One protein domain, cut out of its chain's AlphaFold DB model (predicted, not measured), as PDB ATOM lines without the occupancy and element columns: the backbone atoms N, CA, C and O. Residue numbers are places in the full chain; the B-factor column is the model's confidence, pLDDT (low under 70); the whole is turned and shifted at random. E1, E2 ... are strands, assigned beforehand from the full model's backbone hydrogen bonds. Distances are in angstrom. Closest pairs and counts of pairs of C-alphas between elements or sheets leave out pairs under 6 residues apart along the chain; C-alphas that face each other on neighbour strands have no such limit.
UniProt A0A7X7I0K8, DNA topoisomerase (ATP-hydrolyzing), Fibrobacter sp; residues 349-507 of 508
ATOM      1  N   LYS A 349     -23.098 -48.272 -35.132       91.94
ATOM      2  CA  LYS A 349     -23.592 -46.899 -35.027       91.94
ATOM      3  C   LYS A 349     -22.691 -46.082 -34.113       91.94
ATOM      4  O   LYS A 349     -22.914 -46.055 -32.905       91.94
ATOM      5  N   LEU A 350     -21.699 -45.396 -34.679       94.94
ATOM      6  CA  LEU A 350     -20.793 -44.553 -33.906       94.94
ATOM      7  C   LEU A 350     -21.552 -43.349 -33.336       94.94
ATOM      8  O   LEU A 350     -22.160 -42.566 -34.074       94.94
ATOM      9  N   ARG A 351     -21.516 -43.193 -32.013       95.06
ATOM     10  CA  ARG A 351     -22.251 -42.154 -31.287       95.06
ATOM     11  C   ARG A 351     -21.332 -41.329 -30.407       95.06
ATOM     12  O   ARG A 351     -20.352 -41.842 -29.873       95.06
ATOM     13  N   TYR A 352     -21.685 -40.061 -30.221       95.88
ATOM     14  CA  TYR A 352     -21.013 -39.156 -29.293       95.88
ATOM     15  C   TYR A 352     -21.996 -38.549 -28.298       95.88
ATOM     16  O   TYR A 352     -23.005 -37.940 -28.674       95.88
ATOM     17  N   ASP A 353     -21.671 -38.688 -27.021       95.00
ATOM     18  CA  ASP A 353     -22.385 -38.066 -25.918       95.00
ATOM     19  C   ASP A 353     -21.662 -36.781 -25.493       95.00
ATOM     20  O   ASP A 353     -20.533 -36.805 -25.000       95.00
ATOM     21  N   LYS A 354     -22.331 -35.640 -25.687       91.56
ATOM     22  CA  LYS A 354     -21.790 -34.312 -25.367       91.56
ATOM     23  C   LYS A 354     -21.698 -34.061 -23.859       91.56
ATOM     24  O   LYS A 354     -20.820 -33.313 -23.433       91.56
ATOM     25  N   ASP A 355     -22.570 -34.674 -23.062       91.06
ATOM     26  CA  ASP A 355     -22.664 -34.420 -21.622       91.06
ATOM     27  C   ASP A 355     -21.582 -35.184 -20.858       91.06
ATOM     28  O   ASP A 355     -20.952 -34.657 -19.926       91.06
ATOM     29  N   THR A 356     -21.328 -36.421 -21.287       92.31
ATOM     30  CA  THR A 356     -20.316 -37.291 -20.683       92.31
ATOM     31  C   THR A 356     -18.962 -37.214 -21.389       92.31
ATOM     32  O   THR A 356     -17.945 -37.438 -20.738       92.31
ATOM     33  N   GLY A 357     -18.918 -36.834 -22.670       92.44
ATOM     34  CA  GLY A 357     -17.694 -36.737 -23.473       92.44
ATOM     35  C   GLY A 357     -17.207 -38.072 -24.045       92.44
ATOM     36  O   GLY A 357     -16.060 -38.159 -24.488       92.44
ATOM     37  N   TYR A 358     -18.041 -39.115 -24.024       95.81
ATOM     38  CA  TYR A 358     -17.700 -40.423 -24.588       95.81
ATOM     39  C   TYR A 358     -18.100 -40.536 -26.062       95.81
ATOM     40  O   TYR A 358     -19.157 -40.061 -26.477       95.81
ATOM     41  N   LEU A 359     -17.253 -41.206 -26.840       95.38
ATOM     42  CA  LEU A 359     -17.432 -41.559 -28.245       95.38
ATOM     43  C   LEU A 359     -17.316 -43.077 -28.389       95.38
ATOM     44  O   LEU A 359     -16.410 -43.676 -27.816       95.38
ATOM     45  N   GLY A 360     -18.197 -43.695 -29.161       93.81
ATOM     46  CA  GLY A 360     -18.099 -45.117 -29.476       93.81
ATOM     47  C   GLY A 360     -19.415 -45.705 -29.961       93.81
ATOM     48  O   GLY A 360     -20.449 -45.036 -29.929       93.81
ATOM     49  N   TYR A 361     -19.380 -46.941 -30.449       91.25
ATOM     50  CA  TYR A 361     -20.592 -47.628 -30.908       91.25
ATOM     51  C   TYR A 361     -21.412 -48.269 -29.776       91.25
ATOM     52  O   TYR A 361     -22.579 -48.590 -29.989       91.25
ATOM     53  N   GLU A 362     -20.862 -48.363 -28.560       90.69
ATOM     54  CA  GLU A 362     -21.599 -48.726 -27.338       90.69
ATOM     55  C   GLU A 362     -21.987 -47.503 -26.481       90.69
ATOM     56  O   GLU A 362     -22.361 -47.618 -25.311       90.69
ATOM     57  N   VAL A 363     -21.894 -46.291 -27.038       91.94
ATOM     58  CA  VAL A 363     -22.234 -45.051 -26.331       91.94
ATOM     59  C   VAL A 363     -23.679 -44.638 -26.605       91.94
ATOM     60  O   VAL A 363     -24.154 -44.632 -27.742       91.94
ATOM     61  N   ASN A 364     -24.386 -44.224 -25.554       87.94
ATOM     62  CA  ASN A 364     -25.692 -43.581 -25.671       87.94
ATOM     63  C   ASN A 364     -25.484 -42.088 -25.928       87.94
ATOM     64  O   ASN A 364     -25.149 -41.341 -25.019       87.94
ATOM     65  N   GLY A 365     -25.645 -41.661 -27.176       89.50
ATOM     66  CA  GLY A 365     -25.423 -40.279 -27.582       89.50
ATOM     67  C   GLY A 365     -25.974 -40.004 -28.973       89.50
ATOM     68  O   GLY A 365     -26.708 -40.817 -29.543       89.50
ATOM     69  N   ASN A 366     -25.597 -38.861 -29.537       92.06
ATOM     70  CA  ASN A 366     -26.000 -38.493 -30.888       92.06
ATOM     71  C   ASN A 366     -25.302 -39.401 -31.900       92.06
ATOM     72  O   ASN A 366     -24.082 -39.561 -31.845       92.06
ATOM     73  N   LEU A 367     -26.075 -39.971 -32.826       93.12
ATOM     74  CA  LEU A 367     -25.537 -40.735 -33.949       93.12
ATOM     75  C   LEU A 367     -24.709 -39.816 -34.849       93.12
ATOM     76  O   LEU A 367     -25.182 -38.749 -35.233       93.12
ATOM     77  N   LEU A 368     -23.492 -40.245 -35.175       92.56
ATOM     78  CA  LEU A 368     -22.624 -39.554 -36.122       92.56
ATOM     79  C   LEU A 368     -22.750 -40.187 -37.511       92.56
ATOM     80  O   LEU A 368     -23.239 -39.549 -38.434       92.56
ATOM     81  N   PHE A 369     -22.322 -41.443 -37.642       92.69
ATOM     82  CA  PHE A 369     -22.339 -42.235 -38.875       92.69
ATOM     83  C   PHE A 369     -22.108 -43.720 -38.541       92.69
ATOM     84  O   PHE A 369     -21.833 -44.069 -37.389       92.69
ATOM     85  N   GLU A 370     -22.252 -44.596 -39.534       89.75
ATOM     86  CA  GLU A 370     -21.996 -46.033 -39.388       89.75
ATOM     87  C   GLU A 370     -20.543 -46.375 -39.744       89.75
ATOM     88  O   GLU A 370     -19.977 -45.830 -40.693       89.75
ATOM     89  N   VAL A 371     -19.936 -47.262 -38.958       88.31
ATOM     90  CA  VAL A 371     -18.535 -47.693 -39.065       88.31
ATOM     91  C   VAL A 371     -18.429 -49.212 -38.963       88.31
ATOM     92  O   VAL A 371     -19.339 -49.877 -38.466       88.31
ATOM     93  N   SER A 372     -17.315 -49.772 -39.423       85.06
ATOM     94  CA  SER A 372     -16.859 -51.110 -39.040       85.06
ATOM     95  C   SER A 372     -15.860 -51.022 -37.878       85.06
ATOM     96  O   SER A 372     -15.295 -49.961 -37.615       85.06
ATOM     97  N   ASN A 373     -15.569 -52.152 -37.226       77.62
ATOM     98  CA  ASN A 373     -14.530 -52.255 -36.185       77.62
ATOM     99  C   ASN A 373     -13.124 -51.823 -36.653       77.62
ATOM    100  O   ASN A 373     -12.230 -51.629 -35.835       77.62
ATOM    101  N   TYR A 374     -12.909 -51.732 -37.968       76.25
ATOM    102  CA  TYR A 374     -11.613 -51.460 -38.587       76.25
ATOM    103  C   TYR A 374     -11.547 -50.096 -39.273       76.25
ATOM    104  O   TYR A 374     -10.479 -49.705 -39.757       76.25
ATOM    105  N   ASP A 375     -12.672 -49.380 -39.348       87.44
ATOM    106  CA  ASP A 375     -12.681 -48.024 -39.872       87.44
ATOM    107  C   ASP A 375     -11.870 -47.121 -38.945       87.44
ATOM    108  O   ASP A 375     -12.040 -47.108 -37.723       87.44
ATOM    109  N   ARG A 376     -10.987 -46.327 -39.549       91.25
ATOM    110  CA  ARG A 376     -10.209 -45.325 -38.828       91.25
ATOM    111  C   ARG A 376     -10.976 -44.025 -38.793       91.25
ATOM    112  O   ARG A 376     -11.338 -43.480 -39.837       91.25
ATOM    113  N   ILE A 377     -11.146 -43.503 -37.591       94.62
ATOM    114  CA  ILE A 377     -11.790 -42.224 -37.342       94.62
ATOM    115  C   ILE A 377     -10.763 -41.198 -36.873       94.62
ATOM    116  O   ILE A 377      -9.854 -41.492 -36.095       94.62
ATOM    117  N   LEU A 378     -10.919 -39.971 -37.356       95.88
ATOM    118  CA  LEU A 378     -10.194 -38.799 -36.893       95.88
ATOM    119  C   LEU A 378     -11.100 -38.014 -35.953       95.88
ATOM    120  O   LEU A 378     -12.188 -37.601 -36.347       95.88
ATOM    121  N   VAL A 379     -10.617 -37.751 -34.743       95.69
ATOM    122  CA  VAL A 379     -11.321 -36.934 -33.752       95.69
ATOM    123  C   VAL A 379     -10.520 -35.670 -33.490       95.69
ATOM    124  O   VAL A 379      -9.331 -35.754 -33.189       95.69
ATOM    125  N   ILE A 380     -11.169 -34.506 -33.565       95.06
ATOM    126  CA  ILE A 380     -10.587 -33.211 -33.187       95.06
ATOM    127  C   ILE A 380     -11.397 -32.624 -32.036       95.06
ATOM    128  O   ILE A 380     -12.616 -32.467 -32.125       95.06
ATOM    129  N   ARG A 381     -10.711 -32.288 -30.949       93.38
ATOM    130  CA  ARG A 381     -11.287 -31.788 -29.699       93.38
ATOM    131  C   ARG A 381     -11.231 -30.264 -29.643       93.38
ATOM    132  O   ARG A 381     -10.453 -29.624 -30.346       93.38
ATOM    133  N   LYS A 382     -12.023 -29.666 -28.755       90.31
ATOM    134  CA  LYS A 382     -12.117 -28.210 -28.548       90.31
ATOM    135  C   LYS A 382     -10.799 -27.585 -28.092       90.31
ATOM    136  O   LYS A 382     -10.553 -26.420 -28.383       90.31
ATOM    137  N   SER A 383      -9.943 -28.360 -27.429       88.88
ATOM    138  CA  SER A 383      -8.576 -27.958 -27.083       88.88
ATOM    139  C   SER A 383      -7.664 -27.778 -28.301       88.88
ATOM    140  O   SER A 383      -6.581 -27.228 -28.164       88.88
ATOM    141  N   GLY A 384      -8.070 -28.243 -29.487       89.69
ATOM    142  CA  GLY A 384      -7.207 -28.350 -30.662       89.69
ATOM    143  C   GLY A 384      -6.416 -29.657 -30.717       89.69
ATOM    144  O   GLY A 384      -5.739 -29.909 -31.715       89.69
ATOM    145  N   ALA A 385      -6.532 -30.515 -29.699       92.25
ATOM    146  CA  ALA A 385      -5.971 -31.855 -29.749       92.25
ATOM    147  C   ALA A 385      -6.718 -32.715 -30.779       92.25
ATOM    148  O   ALA A 385      -7.950 -32.716 -30.811       92.25
ATOM    149  N   TYR A 386      -5.989 -33.476 -31.589       94.94
ATOM    150  CA  TYR A 386      -6.548 -34.475 -32.488       94.94
ATOM    151  C   TYR A 386      -5.851 -35.823 -32.335       94.94
ATOM    152  O   TYR A 386      -4.675 -35.900 -31.975       94.94
ATOM    153  N   SER A 387      -6.579 -36.892 -32.629       95.00
ATOM    154  CA  SER A 387      -6.041 -38.247 -32.687       95.00
ATOM    155  C   SER A 387      -6.787 -39.071 -33.727       95.00
ATOM    156  O   SER A 387      -7.967 -38.838 -33.997       95.00
ATOM    157  N   VAL A 388      -6.081 -40.038 -34.308       94.56
ATOM    158  CA  VAL A 388      -6.662 -41.031 -35.215       94.56
ATOM    159  C   VAL A 388      -6.664 -42.376 -34.511       94.56
ATOM    160  O   VAL A 388      -5.641 -42.767 -33.952       94.56
ATOM    161  N   MET A 389      -7.794 -43.070 -34.530       93.50
ATOM    162  CA  MET A 389      -7.978 -44.370 -33.881       93.50
ATOM    163  C   MET A 389      -8.891 -45.257 -34.720       93.50
ATOM    164  O   MET A 389      -9.637 -44.750 -35.558       93.50
ATOM    165  N   ASP A 390      -8.824 -46.565 -34.503       91.94
ATOM    166  CA  ASP A 390      -9.855 -47.472 -35.009       91.94
ATOM    167  C   ASP A 390     -11.172 -47.207 -34.256       91.94
ATOM    168  O   ASP A 390     -11.152 -46.690 -33.133       91.94
ATOM    169  N   ALA A 391     -12.313 -47.502 -34.882       91.06
ATOM    170  CA  ALA A 391     -13.632 -47.269 -34.302       91.06
ATOM    171  C   ALA A 391     -13.755 -47.922 -32.904       91.06
ATOM    172  O   ALA A 391     -13.683 -49.145 -32.792       91.06
ATOM    173  N   PRO A 392     -13.934 -47.134 -31.828       92.25
ATOM    174  CA  PRO A 392     -13.893 -47.656 -30.468       92.25
ATOM    175  C   PRO A 392     -15.275 -48.120 -29.988       92.25
ATOM    176  O   PRO A 392     -16.288 -47.486 -30.294       92.25
ATOM    177  N   GLU A 393     -15.305 -49.147 -29.133       90.62
ATOM    178  CA  GLU A 393     -16.497 -49.509 -28.340       90.62
ATOM    179  C   GLU A 393     -16.954 -48.307 -27.509       90.62
ATOM    180  O   GLU A 393     -18.099 -47.855 -27.597       90.62
ATOM    181  N   LYS A 394     -16.007 -47.741 -26.752       93.44
ATOM    182  CA  LYS A 394     -16.180 -46.549 -25.929       93.44
ATOM    183  C   LYS A 394     -14.827 -45.928 -25.590       93.44
ATOM    184  O   LYS A 394     -13.954 -46.582 -25.031       93.44
ATOM    185  N   VAL A 395     -14.668 -44.637 -25.855       94.56
ATOM    186  CA  VAL A 395     -13.477 -43.859 -25.495       94.56
ATOM    187  C   VAL A 395     -13.873 -42.452 -25.062       94.56
ATOM    188  O   VAL A 395     -14.844 -41.884 -25.555       94.56
ATOM    189  N   PHE A 396     -13.137 -41.876 -24.117       93.50
ATOM    190  CA  PHE A 396     -13.344 -40.493 -23.699       93.50
ATOM    191  C   PHE A 396     -12.592 -39.530 -24.633       93.50
ATOM    192  O   PHE A 396     -11.380 -39.657 -24.818       93.50
ATOM    193  N   VAL A 397     -13.301 -38.557 -25.215       91.88
ATOM    194  CA  VAL A 397     -12.758 -37.571 -26.177       91.88
ATOM    195  C   VAL A 397     -13.032 -36.124 -25.768       91.88
ATOM    196  O   VAL A 397     -13.066 -35.229 -26.612       91.88
ATOM    197  N   ASP A 398     -13.186 -35.893 -24.464       89.88
ATOM    198  CA  ASP A 398     -13.577 -34.621 -23.856       89.88
ATOM    199  C   ASP A 398     -15.032 -34.201 -24.163       89.88
ATOM    200  O   ASP A 398     -15.667 -34.627 -25.131       89.88
ATOM    201  N   LYS A 399     -15.586 -33.305 -23.334       89.56
ATOM    202  CA  LYS A 399     -16.956 -32.753 -23.478       89.56
ATOM    203  C   LYS A 399     -17.099 -31.725 -24.612       89.56
ATOM    204  O   LYS A 399     -18.039 -30.936 -24.657       89.56
ATOM    205  N   GLY A 400     -16.117 -31.667 -25.504       85.75
ATOM    206  CA  GLY A 400     -16.070 -30.717 -26.601       85.75
ATOM    207  C   GLY A 400     -15.367 -31.330 -27.794       85.75
ATOM    208  O   GLY A 400     -14.165 -31.153 -27.952       85.75
ATOM    209  N   MET A 401     -16.125 -32.013 -28.640       91.69
ATOM    210  CA  MET A 401     -15.663 -32.506 -29.932       91.69
ATOM    211  C   MET A 401     -15.995 -31.482 -31.023       91.69
ATOM    212  O   MET A 401     -17.144 -31.062 -31.152       91.69
ATOM    213  N   LEU A 402     -14.982 -31.054 -31.778       92.12
ATOM    214  CA  LEU A 402     -15.137 -30.153 -32.925       92.12
ATOM    215  C   LEU A 402     -15.393 -30.921 -34.221       92.12
ATOM    216  O   LEU A 402     -16.125 -30.432 -35.072       92.12
ATOM    217  N   TYR A 403     -14.789 -32.099 -34.370       94.38
ATOM    218  CA  TYR A 403     -14.927 -32.927 -35.564       94.38
ATOM    219  C   TYR A 403     -14.769 -34.408 -35.225       94.38
ATOM    220  O   TYR A 403     -13.930 -34.770 -34.396       94.38
ATOM    221  N   CYS A 404     -15.553 -35.246 -35.896       94.62
ATOM    222  CA  CYS A 404     -15.351 -36.685 -35.980       94.62
ATOM    223  C   CYS A 404     -15.778 -37.150 -37.370       94.62
ATOM    224  O   CYS A 404     -16.878 -36.819 -37.810       94.62
ATOM    225  N   GLY A 405     -14.918 -37.903 -38.044       93.81
ATOM    226  CA  GLY A 405     -15.188 -38.440 -39.373       93.81
ATOM    227  C   GLY A 405     -14.227 -39.565 -39.722       93.81
ATOM    228  O   GLY A 405     -13.214 -39.753 -39.041       93.81
ATOM    229  N   LEU A 406     -14.535 -40.303 -40.788       92.00
ATOM    230  CA  LEU A 406     -13.586 -41.242 -41.381       92.00
ATOM    231  C   LEU A 406     -12.330 -40.490 -41.830       92.00
ATOM    232  O   LEU A 406     -12.394 -39.325 -42.227       92.00
ATOM    233  N   VAL A 407     -11.176 -41.147 -41.730       92.19
ATOM    234  CA  VAL A 407      -9.914 -40.552 -42.170       92.19
ATOM    235  C   VAL A 407      -9.945 -40.339 -43.680       92.19
ATOM    236  O   VAL A 407      -9.866 -41.291 -44.451       92.19
ATOM    237  N   ASP A 408      -9.977 -39.073 -44.072       90.69
ATOM    238  CA  ASP A 408      -9.782 -38.611 -45.437       90.69
ATOM    239  C   ASP A 408      -8.529 -37.726 -45.468       90.69
ATOM    240  O   ASP A 408      -8.459 -36.693 -44.796       90.69
ATOM    241  N   LYS A 409      -7.507 -38.164 -46.212       88.31
ATOM    242  CA  LYS A 409      -6.230 -37.444 -46.323       88.31
ATOM    243  C   LYS A 409      -6.343 -36.191 -47.188       88.31
ATOM    244  O   LYS A 409      -5.485 -35.316 -47.082       88.31
ATOM    245  N   ASP A 410      -7.381 -36.092 -48.012       89.25
ATOM    246  CA  ASP A 410      -7.609 -34.950 -48.888       89.25
ATOM    247  C   ASP A 410      -8.461 -33.854 -48.255       89.25
ATOM    248  O   ASP A 410      -8.440 -32.713 -48.731       89.25
ATOM    249  N   LEU A 411      -9.110 -34.152 -47.128       92.00
ATOM    250  CA  LEU A 411      -9.901 -33.194 -46.373       92.00
ATOM    251  C   LEU A 411      -9.032 -32.059 -45.808       92.00
ATOM    252  O   LEU A 411      -8.075 -32.269 -45.055       92.00
ATOM    253  N   VAL A 412      -9.400 -30.824 -46.154       92.50
ATOM    254  CA  VAL A 412      -8.733 -29.611 -45.675       92.50
ATOM    255  C   VAL A 412      -9.474 -29.063 -44.462       92.50
ATOM    256  O   VAL A 412     -10.642 -28.695 -44.539       92.50
ATOM    257  N   PHE A 413      -8.760 -28.934 -43.348       94.00
ATOM    258  CA  PHE A 413      -9.250 -28.269 -42.148       94.00
ATOM    259  C   PHE A 413      -8.865 -26.799 -42.168       94.00
ATOM    260  O   PHE A 413      -7.679 -26.462 -42.229       94.00
ATOM    261  N   ASN A 414      -9.859 -25.925 -42.047       93.25
ATOM    262  CA  ASN A 414      -9.669 -24.505 -41.805       93.25
ATOM    263  C   ASN A 414      -9.862 -24.242 -40.307       93.25
ATOM    264  O   ASN A 414     -10.943 -24.430 -39.747       93.25
ATOM    265  N   VAL A 415      -8.793 -23.815 -39.643       94.19
ATOM    266  CA  VAL A 415      -8.756 -23.590 -38.200       94.19
ATOM    267  C   VAL A 415      -8.483 -22.121 -37.944       94.19
ATOM    268  O   VAL A 415      -7.420 -21.609 -38.297       94.19
ATOM    269  N   VAL A 416      -9.432 -21.446 -37.301       94.19
ATOM    270  CA  VAL A 416      -9.224 -20.101 -36.764       94.19
ATOM    271  C   VAL A 416      -8.922 -20.237 -35.285       94.19
ATOM    272  O   VAL A 416      -9.703 -20.825 -34.533       94.19
ATOM    273  N   TYR A 417      -7.785 -19.704 -34.864       94.75
ATOM    274  CA  TYR A 417      -7.312 -19.806 -33.490       94.75
ATOM    275  C   TYR A 417      -6.781 -18.470 -32.990       94.75
ATOM    276  O   TYR A 417      -6.506 -17.553 -33.765       94.75
ATOM    277  N   ARG A 418      -6.685 -18.349 -31.670       94.50
ATOM    278  CA  ARG A 418      -6.223 -17.152 -30.980       94.50
ATOM    279  C   ARG A 418      -4.989 -17.487 -30.163       94.50
ATOM    280  O   ARG A 418      -5.029 -18.426 -29.377       94.50
ATOM    281  N   GLU A 419      -3.942 -16.691 -30.318       94.12
ATOM    282  CA  GLU A 419      -2.760 -16.745 -29.453       94.12
ATOM    283  C   GLU A 419      -3.092 -16.134 -28.083       94.12
ATOM    284  O   GLU A 419      -3.686 -15.056 -28.011       94.12
ATOM    285  N   GLU A 420      -2.768 -16.808 -26.982       91.81
ATOM    286  CA  GLU A 420      -3.207 -16.381 -25.650       91.81
ATOM    287  C   GLU A 420      -2.406 -15.194 -25.099       91.81
ATOM    288  O   GLU A 420      -2.983 -14.371 -24.383       91.81
ATOM    289  N   SER A 421      -1.140 -15.027 -25.476       91.44
ATOM    290  CA  SER A 421      -0.330 -13.869 -25.071       91.44
ATOM    291  C   SER A 421      -0.805 -12.543 -25.689       91.44
ATOM    292  O   SER A 421      -0.991 -11.554 -24.979       91.44
ATOM    293  N   THR A 422      -1.052 -12.510 -27.004       92.06
ATOM    294  CA  THR A 422      -1.430 -11.283 -27.741       92.06
ATOM    295  C   THR A 422      -2.933 -11.125 -27.954       92.06
ATOM    296  O   THR A 422      -3.412 -10.034 -28.271       92.06
ATOM    297  N   LYS A 423      -3.694 -12.215 -27.808       93.56
ATOM    298  CA  LYS A 423      -5.102 -12.337 -28.217       93.56
ATOM    299  C   LYS A 423      -5.330 -12.064 -29.708       93.56
ATOM    300  O   LYS A 423      -6.453 -11.735 -30.093       93.56
ATOM    301  N   PHE A 424      -4.308 -12.195 -30.554       94.69
ATOM    302  CA  PHE A 424      -4.451 -11.991 -31.994       94.69
ATOM    303  C   PHE A 424      -5.044 -13.223 -32.693       94.69
ATOM    304  O   PHE A 424      -4.749 -14.357 -32.303       94.69
ATOM    305  N   PRO A 425      -5.886 -13.019 -33.721       95.56
ATOM    306  CA  PRO A 425      -6.469 -14.096 -34.505       95.56
ATOM    307  C   PRO A 425      -5.513 -14.575 -35.603       95.56
ATOM    308  O   PRO A 425      -4.879 -13.782 -36.304       95.56
ATOM    309  N   PHE A 426      -5.476 -15.887 -35.796       94.81
ATOM    310  CA  PHE A 426      -4.732 -16.575 -36.843       94.81
ATOM    311  C   PHE A 426      -5.649 -17.544 -37.585       94.81
ATOM    312  O   PHE A 426      -6.591 -18.088 -37.010       94.81
ATOM    313  N   VAL A 427      -5.339 -17.796 -38.853       94.44
ATOM    314  CA  VAL A 427      -5.973 -18.823 -39.681       94.44
ATOM    315  C   VAL A 427      -4.941 -19.844 -40.128       94.44
ATOM    316  O   VAL A 427      -3.816 -19.508 -40.500       94.44
ATOM    317  N   LYS A 428      -5.319 -21.114 -40.128       93.62
ATOM    318  CA  LYS A 428      -4.508 -22.198 -40.668       93.62
ATOM    319  C   LYS A 428      -5.372 -23.127 -41.492       93.62
ATOM    320  O   LYS A 428      -6.374 -23.631 -41.004       93.62
ATOM    321  N   ARG A 429      -4.937 -23.380 -42.723       93.69
ATOM    322  CA  ARG A 429      -5.502 -24.409 -43.594       93.69
ATOM    323  C   ARG A 429      -4.535 -25.576 -43.619       93.69
ATOM    324  O   ARG A 429      -3.358 -25.354 -43.899       93.69
ATOM    325  N   CYS A 430      -4.977 -26.780 -43.276       93.25
ATOM    326  CA  CYS A 430      -4.086 -27.940 -43.212       93.25
ATOM    327  C   CYS A 430      -4.783 -29.270 -43.499       93.25
ATOM    328  O   CYS A 430      -5.977 -29.408 -43.256       93.25
ATOM    329  N   LYS A 431      -4.005 -30.240 -43.989       93.31
ATOM    330  CA  LYS A 431      -4.399 -31.644 -44.182       93.31
ATOM    331  C   LYS A 431      -3.680 -32.528 -43.167       93.31
ATOM    332  O   LYS A 431      -2.518 -32.264 -42.858       93.31
ATOM    333  N   ILE A 432      -4.336 -33.578 -42.678       91.56
ATOM    334  CA  ILE A 432      -3.740 -34.566 -41.763       91.56
ATOM    335  C   ILE A 432      -3.378 -35.822 -42.568       91.56
ATOM    336  O   ILE A 432      -4.162 -36.756 -42.690       91.56
ATOM    337  N   GLU A 433      -2.175 -35.835 -43.142       87.31
ATOM    338  CA  GLU A 433      -1.737 -36.895 -44.071       87.31
ATOM    339  C   GLU A 433      -1.045 -38.073 -43.369       87.31
ATOM    340  O   GLU A 433      -1.134 -39.224 -43.811       87.31
ATOM    341  N   GLN A 434      -0.343 -37.777 -42.272       87.88
ATOM    342  CA  GLN A 434       0.461 -38.724 -41.508       87.88
ATOM    343  C   GLN A 434       0.048 -38.697 -40.041       87.88
ATOM    344  O   GLN A 434      -0.073 -37.636 -39.429       87.88
ATOM    345  N   PHE A 435      -0.131 -39.880 -39.467       90.50
ATOM    346  CA  PHE A 435      -0.489 -40.060 -38.070       90.50
ATOM    347  C   PHE A 435       0.014 -41.414 -37.574       90.50
ATOM    348  O   PHE A 435       0.234 -42.345 -38.346       90.50
ATOM    349  N   ILE A 436       0.157 -41.511 -36.257       89.69
ATOM    350  CA  ILE A 436       0.344 -42.777 -35.549       89.69
ATOM    351  C   ILE A 436      -0.971 -43.030 -34.818       89.69
ATOM    352  O   ILE A 436      -1.491 -42.106 -34.188       89.69
ATOM    353  N   LEU A 437      -1.513 -44.244 -34.930       90.50
ATOM    354  CA  LEU A 437      -2.776 -44.600 -34.282       90.50
ATOM    355  C   LEU A 437      -2.700 -44.381 -32.769       90.50
ATOM    356  O   LEU A 437      -1.667 -44.624 -32.147       90.50
ATOM    357  N   ASN A 438      -3.802 -43.903 -32.197       88.75
ATOM    358  CA  ASN A 438      -3.995 -43.617 -30.775       88.75
ATOM    359  C   ASN A 438      -3.038 -42.573 -30.178       88.75
ATOM    360  O   ASN A 438      -3.088 -42.306 -28.978       88.75
ATOM    361  N   LYS A 439      -2.196 -41.929 -30.995       92.31
ATOM    362  CA  LYS A 439      -1.335 -40.835 -30.550       92.31
ATOM    363  C   LYS A 439      -2.051 -39.496 -30.700       92.31
ATOM    364  O   LYS A 439      -2.609 -39.192 -31.753       92.31
ATOM    365  N   GLY A 440      -2.019 -38.700 -29.633       90.12
ATOM    366  CA  GLY A 440      -2.528 -37.333 -29.620       90.12
ATOM    367  C   GLY A 440      -1.524 -36.340 -30.206       90.12
ATOM    368  O   GLY A 440      -0.326 -36.418 -29.937       90.12
ATOM    369  N   TYR A 441      -2.033 -35.394 -30.983       92.88
ATOM    370  CA  TYR A 441      -1.300 -34.273 -31.569       92.88
ATOM    371  C   TYR A 441      -2.111 -32.988 -31.383       92.88
ATOM    372  O   TYR A 441      -3.296 -33.057 -31.076       92.88
ATOM    373  N   SER A 442      -1.512 -31.819 -31.602       92.19
ATOM    374  CA  SER A 442      -2.246 -30.548 -31.637       92.19
ATOM    375  C   SER A 442      -2.323 -30.004 -33.061       92.19
ATOM    376  O   SER A 442      -1.348 -30.062 -33.813       92.19
ATOM    377  N   ILE A 443      -3.489 -29.481 -33.446       93.00
ATOM    378  CA  ILE A 443      -3.701 -28.830 -34.747       93.00
ATOM    379  C   ILE A 443      -3.266 -27.355 -34.731       93.00
ATOM    380  O   ILE A 443      -2.987 -26.768 -35.783       93.00
ATOM    381  N   VAL A 444      -3.148 -26.768 -33.539       92.62
ATOM    382  CA  VAL A 444      -2.671 -25.399 -33.298       92.62
ATOM    383  C   VAL A 444      -1.374 -25.416 -32.482       92.62
ATOM    384  O   VAL A 444      -1.108 -26.408 -31.803       92.62
ATOM    385  N   PRO A 445      -0.545 -24.359 -32.554       90.75
ATOM    386  CA  PRO A 445       0.628 -24.230 -31.692       90.75
ATOM    387  C   PRO A 445       0.271 -24.243 -30.200       90.75
ATOM    388  O   PRO A 445      -0.887 -24.039 -29.830       90.75
ATOM    389  N   ASP A 446       1.280 -24.430 -29.354       88.06
ATOM    390  CA  ASP A 446       1.136 -24.243 -27.911       88.06
ATOM    391  C   ASP A 446       0.754 -22.782 -27.595       88.06
ATOM    392  O   ASP A 446       0.995 -21.876 -28.397       88.06
ATOM    393  N   ASP A 447       0.121 -22.550 -26.442       89.19
ATOM    394  CA  ASP A 447      -0.404 -21.232 -26.030       89.19
ATOM    395  C   ASP A 447      -1.446 -20.627 -27.000       89.19
ATOM    396  O   ASP A 447      -1.636 -19.412 -27.083       89.19
ATOM    397  N   CYS A 448      -2.150 -21.474 -27.757       91.44
ATOM    398  CA  CYS A 448      -3.230 -21.064 -28.650       91.44
ATOM    399  C   CYS A 448      -4.545 -21.779 -28.326       91.44
ATOM    400  O   CYS A 448      -4.569 -22.979 -28.060       91.44
ATOM    401  N   THR A 449      -5.662 -21.063 -28.458       91.31
ATOM    402  CA  THR A 449      -7.013 -21.625 -28.312       91.31
ATOM    403  C   THR A 449      -7.732 -21.647 -29.654       91.31
ATOM    404  O   THR A 449      -7.808 -20.630 -30.350       91.31
ATOM    405  N   VAL A 450      -8.317 -22.792 -30.014       94.25
ATOM    406  CA  VAL A 450      -9.164 -22.908 -31.208       94.25
ATOM    407  C   VAL A 450     -10.456 -22.113 -31.007       94.25
ATOM    408  O   VAL A 450     -11.206 -22.343 -30.061       94.25
ATOM    409  N   MET A 451     -10.729 -21.186 -31.924       92.62
ATOM    410  CA  MET A 451     -11.952 -20.379 -31.940       92.62
ATOM    411  C   MET A 451     -13.024 -21.043 -32.808       92.62
ATOM    412  O   MET A 451     -14.185 -21.138 -32.405       92.62
ATOM    413  N   LYS A 452     -12.634 -21.510 -34.002       91.81
ATOM    414  CA  LYS A 452     -13.504 -22.203 -34.958       91.81
ATOM    415  C   LYS A 452     -12.720 -23.220 -35.790       91.81
ATOM    416  O   LYS A 452     -11.558 -22.986 -36.114       91.81
ATOM    417  N   LEU A 453     -13.387 -24.309 -36.164       92.88
ATOM    418  CA  LEU A 453     -12.894 -25.341 -37.074       92.88
ATOM    419  C   LEU A 453     -14.010 -25.715 -38.046       92.88
ATOM    420  O   LEU A 453     -15.157 -25.835 -37.619       92.88
ATOM    421  N   TYR A 454     -13.667 -25.857 -39.322       91.19
ATOM    422  CA  TYR A 454     -14.609 -26.149 -40.401       91.19
ATOM    423  C   TYR A 454     -13.863 -26.677 -41.637       91.19
ATOM    424  O   TYR A 454     -12.637 -26.543 -41.732       91.19
ATOM    425  N   THR A 455     -14.578 -27.303 -42.569       90.94
ATOM    426  CA  THR A 455     -13.991 -28.081 -43.681       90.94
ATOM    427  C   THR A 455     -14.367 -27.555 -45.064       90.94
ATOM    428  O   THR A 455     -13.851 -28.033 -46.069       90.94
ATOM    429  N   GLU A 456     -15.238 -26.551 -45.139       87.75
ATOM    430  CA  GLU A 456     -15.679 -25.950 -46.393       87.75
ATOM    431  C   GLU A 456     -14.513 -25.216 -47.086       87.75
ATOM    432  O   GLU A 456     -13.746 -24.494 -46.437       87.75
ATOM    433  N   PRO A 457     -14.341 -25.368 -48.411       77.75
ATOM    434  CA  PRO A 457     -13.176 -24.830 -49.114       77.75
ATOM    435  C   PRO A 457     -13.166 -23.292 -49.201       77.75
ATOM    436  O   PRO A 457     -12.090 -22.688 -49.120       77.75
ATOM    437  N   ASN A 458     -14.345 -22.669 -49.314       82.31
ATOM    438  CA  ASN A 458     -14.528 -21.245 -49.631       82.31
ATOM    439  C   ASN A 458     -15.351 -20.515 -48.556       82.31
ATOM    440  O   ASN A 458     -16.401 -19.948 -48.845       82.31
ATOM    441  N   ALA A 459     -14.897 -20.545 -47.305       84.81
ATOM    442  CA  ALA A 459     -15.580 -19.837 -46.231       84.81
ATOM    443  C   ALA A 459     -15.058 -18.402 -46.077       84.81
ATOM    444  O   ALA A 459     -13.866 -18.127 -46.248       84.81
ATOM    445  N   VAL A 460     -15.944 -17.494 -45.666       89.38
ATOM    446  CA  VAL A 460     -15.579 -16.139 -45.251       89.38
ATOM    447  C   VAL A 460     -15.484 -16.097 -43.729       89.38
ATOM    448  O   VAL A 460     -16.423 -16.447 -43.014       89.38
ATOM    449  N   ILE A 461     -14.332 -15.671 -43.224       91.38
ATOM    450  CA  ILE A 461     -14.047 -15.496 -41.802       91.38
ATOM    451  C   ILE A 461     -14.323 -14.038 -41.446       91.38
ATOM    452  O   ILE A 461     -13.565 -13.165 -41.855       91.38
ATOM    453  N   ALA A 462     -15.354 -13.776 -40.649       92.06
ATOM    454  CA  ALA A 462     -15.615 -12.466 -40.062       92.06
ATOM    455  C   ALA A 462     -15.039 -12.414 -38.639       92.06
ATOM    456  O   ALA A 462     -15.435 -13.178 -37.751       92.06
ATOM    457  N   VAL A 463     -14.067 -11.532 -38.424       92.00
ATOM    458  CA  VAL A 463     -13.343 -11.378 -37.161       92.00
ATOM    459  C   VAL A 463     -13.796 -10.096 -36.478       92.00
ATOM    460  O   VAL A 463     -13.505  -9.003 -36.955       92.00
ATOM    461  N   GLU A 464     -14.453 -10.224 -35.328       92.12
ATOM    462  CA  GLU A 464     -14.827  -9.083 -34.491       92.12
ATOM    463  C   GLU A 464     -13.726  -8.795 -33.468       92.12
ATOM    464  O   GLU A 464     -13.305  -9.682 -32.718       92.12
ATOM    465  N   TYR A 465     -13.293  -7.540 -33.374       92.19
ATOM    466  CA  TYR A 465     -12.238  -7.108 -32.460       92.19
ATOM    467  C   TYR A 465     -12.783  -6.536 -31.153       92.19
ATOM    468  O   TYR A 465     -13.897  -6.014 -31.067       92.19
ATOM    469  N   LYS A 466     -11.964  -6.594 -30.102       89.38
ATOM    470  CA  LYS A 466     -12.269  -5.950 -28.825       89.38
ATOM    471  C   LYS A 466     -12.166  -4.419 -28.975       89.38
ATOM    472  O   LYS A 466     -11.113  -3.934 -29.396       89.38
ATOM    473  N   PRO A 467     -13.202  -3.641 -28.606       86.62
ATOM    474  CA  PRO A 467     -13.152  -2.183 -28.705       86.62
ATOM    475  C   PRO A 467     -12.018  -1.588 -27.857       86.62
ATOM    476  O   PRO A 467     -11.893  -1.901 -26.672       86.62
ATOM    477  N   LYS A 468     -11.204  -0.711 -28.457       85.62
ATOM    478  CA  LYS A 468     -10.157   0.073 -27.778       85.62
ATOM    479  C   LYS A 468     -10.252   1.551 -28.186       85.62
ATOM    480  O   LYS A 468     -10.665   1.832 -29.314       85.62
ATOM    481  N   PRO A 469      -9.846   2.507 -27.325       74.12
ATOM    482  CA  PRO A 469      -9.811   3.921 -27.694       74.12
ATOM    483  C   PRO A 469      -8.987   4.126 -28.974       74.12
ATOM    484  O   PRO A 469      -7.860   3.645 -29.056       74.12
ATOM    485  N   ARG A 470      -9.545   4.853 -29.956       77.06
ATOM    486  CA  ARG A 470      -8.970   5.125 -31.298       77.06
ATOM    487  C   ARG A 470      -9.026   3.976 -32.323       77.06
ATOM    488  O   ARG A 470      -8.579   4.173 -33.452       77.06
ATOM    489  N   LEU A 471      -9.612   2.820 -32.000       82.00
ATOM    490  CA  LEU A 471      -9.836   1.743 -32.972       82.00
ATOM    491  C   LEU A 471     -11.109   2.017 -33.796       82.00
ATOM    492  O   LEU A 471     -12.210   1.955 -33.260       82.00
ATOM    493  N   LYS A 472     -10.961   2.331 -35.092       80.06
ATOM    494  CA  LYS A 472     -12.093   2.668 -35.987       80.06
ATOM    495  C   LYS A 472     -12.757   1.457 -36.652       80.06
ATOM    496  O   LYS A 472     -13.932   1.524 -36.986       80.06
ATOM    497  N   VAL A 473     -12.010   0.371 -36.854       85.25
ATOM    498  CA  VAL A 473     -12.487  -0.848 -37.530       85.25
ATOM    499  C   VAL A 473     -12.645  -1.952 -36.493       85.25
ATOM    500  O   VAL A 473     -11.646  -2.396 -35.918       85.25
ATOM    501  N   LEU A 474     -13.894  -2.347 -36.248       87.50
ATOM    502  CA  LEU A 474     -14.280  -3.340 -35.241       87.50
ATOM    503  C   LEU A 474     -14.546  -4.731 -35.825       87.50
ATOM    504  O   LEU A 474     -14.604  -5.688 -35.061       87.50
ATOM    505  N   GLU A 475     -14.661  -4.846 -37.146       90.06
ATOM    506  CA  GLU A 475     -14.882  -6.107 -37.846       90.06
ATOM    507  C   GLU A 475     -14.130  -6.097 -39.180       90.06
ATOM    508  O   GLU A 475     -14.116  -5.079 -39.873       90.06
ATOM    509  N   GLU A 476     -13.487  -7.215 -39.516       92.00
ATOM    510  CA  GLU A 476     -12.843  -7.453 -40.813       92.00
ATOM    511  C   GLU A 476     -13.176  -8.861 -41.314       92.00
ATOM    512  O   GLU A 476     -13.322  -9.797 -40.524       92.00
ATOM    513  N   THR A 477     -13.272  -9.007 -42.634       91.50
ATOM    514  CA  THR A 477     -13.597 -10.270 -43.304       91.50
ATOM    515  C   THR A 477     -12.421 -10.778 -44.130       91.50
ATOM    516  O   THR A 477     -11.797 -10.001 -44.849       91.50
ATOM    517  N   PHE A 478     -12.165 -12.084 -44.084       91.38
ATOM    518  CA  PHE A 478     -11.079 -12.747 -44.811       91.38
ATOM    519  C   PHE A 478     -11.608 -13.990 -45.527       91.38
ATOM    520  O   PHE A 478     -12.335 -14.769 -44.915       91.38
ATOM    521  N   ASN A 479     -11.221 -14.229 -46.782       89.19
ATOM    522  CA  ASN A 479     -11.581 -15.472 -47.468       89.19
ATOM    523  C   ASN A 479     -10.558 -16.565 -47.168       89.19
ATOM    524  O   ASN A 479      -9.351 -16.337 -47.238       89.19
ATOM    525  N   THR A 480     -11.011 -17.788 -46.886       85.19
ATOM    526  CA  THR A 480     -10.093 -18.922 -46.696       85.19
ATOM    527  C   THR A 480      -9.270 -19.244 -47.930       85.19
ATOM    528  O   THR A 480      -8.123 -19.670 -47.798       85.19
ATOM    529  N   SER A 481      -9.834 -19.041 -49.122       85.12
ATOM    530  CA  SER A 481      -9.172 -19.276 -50.408       85.12
ATOM    531  C   SER A 481      -7.845 -18.531 -50.540       85.12
ATOM    532  O   SER A 481      -6.936 -19.034 -51.193       85.12
ATOM    533  N   ASP A 482      -7.716 -17.387 -49.870       89.00
ATOM    534  CA  ASP A 482      -6.551 -16.506 -49.969       89.00
ATOM    535  C   ASP A 482      -5.340 -17.057 -49.196       89.00
ATOM    536  O   ASP A 482      -4.211 -16.594 -49.365       89.00
ATOM    537  N   PHE A 483      -5.551 -18.070 -48.349       90.06
ATOM    538  CA  PHE A 483      -4.500 -18.698 -47.557       90.06
ATOM    539  C   PHE A 483      -4.109 -20.057 -48.140       90.06
ATOM    540  O   PHE A 483      -4.957 -20.892 -48.455       90.06
ATOM    541  N   LEU A 484      -2.803 -20.315 -48.227       90.88
ATOM    542  CA  LEU A 484      -2.274 -21.600 -48.686       90.88
ATOM    543  C   LEU A 484      -2.543 -22.719 -47.671       90.88
ATOM    544  O   LEU A 484      -2.479 -22.509 -46.455       90.88
ATOM    545  N   VAL A 485      -2.769 -23.929 -48.183       90.75
ATOM    546  CA  VAL A 485      -2.809 -25.150 -47.372       90.75
ATOM    547  C   VAL A 485      -1.385 -25.490 -46.935       90.75
ATOM    548  O   VAL A 485      -0.484 -25.619 -47.761       90.75
ATOM    549  N   LYS A 486      -1.170 -25.611 -45.626       88.19
ATOM    550  CA  LYS A 486       0.121 -25.933 -45.009       88.19
ATOM    551  C   LYS A 486       0.063 -27.286 -44.299       88.19
ATOM    552  O   LYS A 486      -1.010 -27.788 -43.971       88.19
ATOM    553  N   GLY A 487       1.225 -27.854 -43.980       85.62
ATOM    554  CA  GLY A 487       1.303 -29.046 -43.130       85.62
ATOM    555  C   GLY A 487       0.813 -28.791 -41.696       85.62
ATOM    556  O   GLY A 487       0.868 -27.666 -41.190       85.62
ATOM    557  N   VAL A 488       0.388 -29.848 -40.995       87.00
ATOM    558  CA  VAL A 488      -0.170 -29.755 -39.626       87.00
ATOM    559  C   VAL A 488       0.815 -29.184 -38.603       87.00
ATOM    560  O   VAL A 488       0.390 -28.613 -37.610       87.00
ATOM    561  N   LYS A 489       2.129 -29.271 -38.821       86.06
ATOM    562  CA  LYS A 489       3.122 -28.667 -37.910       86.06
ATOM    563  C   LYS A 489       3.385 -27.183 -38.175       86.06
ATOM    564  O   LYS A 489       3.988 -26.516 -37.344       86.06
ATOM    565  N   ALA A 490       2.956 -26.653 -39.319       87.75
ATOM    566  CA  ALA A 490       3.211 -25.263 -39.667       87.75
ATOM    567  C   ALA A 490       2.335 -24.309 -38.844       87.75
ATOM    568  O   ALA A 490       1.174 -24.604 -38.537       87.75
ATOM    569  N   ALA A 491       2.876 -23.131 -38.538       87.56
ATOM    570  CA  ALA A 491       2.106 -22.048 -37.945       87.56
ATOM    571  C   ALA A 491       1.102 -21.457 -38.956       87.56
ATOM    572  O   ALA A 491       1.357 -21.376 -40.170       87.56
ATOM    573  N   GLY A 492      -0.049 -21.032 -38.436       89.38
ATOM    574  CA  GLY A 492      -1.053 -20.288 -39.185       89.38
ATOM    575  C   GLY A 492      -0.574 -18.899 -39.601       89.38
ATOM    576  O   GLY A 492       0.471 -18.409 -39.175       89.38
ATOM    577  N   VAL A 493      -1.345 -18.268 -40.476       92.75
ATOM    578  CA  VAL A 493      -1.160 -16.882 -40.902       92.75
ATOM    579  C   VAL A 493      -1.948 -15.985 -39.959       92.75
ATOM    580  O   VAL A 493      -3.107 -16.258 -39.657       92.75
ATOM    581  N   ARG A 494      -1.319 -14.918 -39.467       94.56
ATOM    582  CA  ARG A 494      -1.998 -13.934 -38.625       94.56
ATOM    583  C   ARG A 494      -3.007 -13.157 -39.466       94.56
ATOM    584  O   ARG A 494      -2.632 -12.623 -40.503       94.56
ATOM    585  N   LEU A 495      -4.251 -13.081 -39.005       92.38
ATOM    586  CA  LEU A 495      -5.313 -12.347 -39.693       92.38
ATOM    587  C   LEU A 495      -5.221 -10.843 -39.414       92.38
ATOM    588  O   LEU A 495      -5.339 -10.035 -40.325       92.38
ATOM    589  N   ALA A 496      -4.974 -10.456 -38.157       91.75
ATOM    590  CA  ALA A 496      -4.852  -9.052 -37.773       91.75
ATOM    591  C   ALA A 496      -4.000  -8.853 -36.513       91.75
ATOM    592  O   ALA A 496      -3.920  -9.726 -35.653       91.75
ATOM    593  N   ASN A 497      -3.426  -7.657 -36.365       90.75
ATOM    594  CA  ASN A 497      -2.713  -7.219 -35.155       90.75
ATOM    595  C   ASN A 497      -3.670  -6.535 -34.157       90.75
ATOM    596  O   ASN A 497      -3.413  -5.429 -33.678       90.75
ATOM    597  N   LYS A 498      -4.830  -7.152 -33.909       91.38
ATOM    598  CA  LYS A 498      -5.900  -6.629 -33.047       91.38
ATOM    599  C   LYS A 498      -6.448  -7.758 -32.185       91.38
ATOM    600  O   LYS A 498      -6.582  -8.883 -32.658       91.38
ATOM    601  N   GLU A 499      -6.784  -7.455 -30.933       91.81
ATOM    602  CA  GLU A 499      -7.358  -8.451 -30.023       91.81
ATOM    603  C   GLU A 499      -8.721  -8.922 -30.538       91.81
ATOM    604  O   GLU A 499      -9.629  -8.106 -30.721       91.81
ATOM    605  N   VAL A 500      -8.874 -10.228 -30.748       92.75
ATOM    606  CA  VAL A 500     -10.135 -10.814 -31.213       92.75
ATOM    607  C   VAL A 500     -11.118 -10.989 -30.057       92.75
ATOM    608  O   VAL A 500     -10.784 -11.521 -28.995       92.75
ATOM    609  N   LYS A 501     -12.358 -10.552 -30.278       91.19
ATOM    610  CA  LYS A 501     -13.506 -10.776 -29.399       91.19
ATOM    611  C   LYS A 501     -14.257 -12.040 -29.807       91.19
ATOM    612  O   LYS A 501     -14.517 -12.890 -28.959       91.19
ATOM    613  N   SER A 502     -14.620 -12.158 -31.081       90.88
ATOM    614  CA  SER A 502     -15.389 -13.287 -31.599       90.88
ATOM    615  C   SER A 502     -15.040 -13.557 -33.064       90.88
ATOM    616  O   SER A 502     -14.471 -12.704 -33.746       90.88
ATOM    617  N   VAL A 503     -15.339 -14.768 -33.532       91.25
ATOM    618  CA  VAL A 503     -15.178 -15.153 -34.937       91.25
ATOM    619  C   VAL A 503     -16.487 -15.761 -35.413       91.25
ATOM    620  O   VAL A 503     -16.984 -16.730 -34.828       91.25
ATOM    621  N   LYS A 504     -17.017 -15.200 -36.494       89.88
ATOM    622  CA  LYS A 504     -18.147 -15.733 -37.246       89.88
ATOM    623  C   LYS A 504     -17.631 -16.277 -38.571       89.88
ATOM    624  O   LYS A 504     -16.657 -15.779 -39.124       89.88
ATOM    625  N   ILE A 505     -18.273 -17.329 -39.047       84.69
ATOM    626  CA  ILE A 505     -17.986 -17.905 -40.356       84.69
ATOM    627  C   ILE A 505     -19.264 -17.770 -41.162       84.69
ATOM    628  O   ILE A 505     -20.331 -18.147 -40.679       84.69
ATOM    629  N   SER A 506     -19.144 -17.200 -42.351       74.88
ATOM    630  CA  SER A 506     -20.223 -17.084 -43.320       74.88
ATOM    631  C   SER A 506     -19.776 -17.755 -44.611       74.88
ATOM    632  O   SER A 506     -18.831 -17.322 -45.264       74.88
ATOM    633  N   GLY A 507     -20.448 -18.845 -44.938       58.56
ATOM    634  CA  GLY A 507     -20.281 -19.648 -46.140       58.56
ATOM    635  C   GLY A 507     -21.403 -20.673 -46.095       58.56
ATOM    636  O   GLY A 507     -21.522 -21.372 -45.089       58.56
TER     637      GLY A 507
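Overview. This is residues 349 to 507 of the 508 residues of the protein "DNA topoisomerase (ATP-hydrolyzing)" of Fibrobacter sp (UniProt A0A7X7I0K8). Two small sandwiches of strands sit end to end: in the first, the sheet E2 E1 E3 faces the sheet E6 E4 E5 E9; in the second, the sheet E12 E11 E14 faces the strongly twisted sheet E10 E7 E8 E13. The chain passes to the second sandwich after E6, returns to the first with E9, and goes back to the second with E10. The printed part has 159 residues with fourteen named strands, E1 to E14 in order, and no named helix; the class is all strand, with 76 residues, under half, in named elements. Three sheets are antiparallel and E10 E7 E8 E13 is mixed. The whole is compact, with a radius of gyration of the C-alphas of 16.9 A, and elongated, spanning 57 by 31 by 28 A.

Arrangement. The four sheets form a stack of sheets, here face to face in two pairs. E1, residues 349 to 352, is the inner strand of its sheet, antiparallel to both edge strands: E2, residues 358 to 360, its partner in a hairpin with N 360 and O 351 2.9 A apart, and E3, residues 366 to 371, with N 352 and O 366 2.9 A apart. The hairpin of E4, residues 376 to 381, and E5, residues 385 to 390, has N 377 and O 389 2.8 A apart. E6, residues 401 to 406, is antiparallel to E4, N 380 to O 403 being 2.9 A, and E9, residues 440 to 442, to E5, N 386 to O 441 being 2.8 A. These two sheets' strands stand at 19 degrees. E7, residues 413 to 419, and E8, residues 425 to 431, form a hairpin, N 415 to O 428 being 2.8 A. E10, residues 448 to 454, is antiparallel to E7, N 416 to O 452 being 2.9 A; E13, residues 485 to 487, is parallel to E8, N 486 to O 429 being 2.8 A. E11, residues 460 to 465, is the inner strand of its sheet, antiparallel to both edge strands: its hairpin partner E12, residues 475 to 479, N 461 to O 478 being 2.8 A, and E14, residues 500 to 506, N 462 to O 504 being 2.8 A. The closest C-alphas of E10 and E14, Met 451 and Val 503, are 6.8 A apart; those of E6 and E10, Leu 402 and Leu 453, 6.7 A.

Along the chain. E1 begins with C-alpha 349 at (-23.592, -46.899, -35.027), and E14 ends with C-alpha 506 at (-20.223, -17.084, -43.320). From first to last C-alpha, E8 measures 20.1 A, E7 18.3 A, E10 17.1 A and E14 17.0 A.

Size, cuts and confidence. The C-alphas of Asn 373 and Arg 470, the two farthest apart, are 57.9 A apart. The printed part has no cut; the link E13 to E14 is long, with 12 residues. The mean pLDDT of the printed part is 90.4, and residue 507 is under 70.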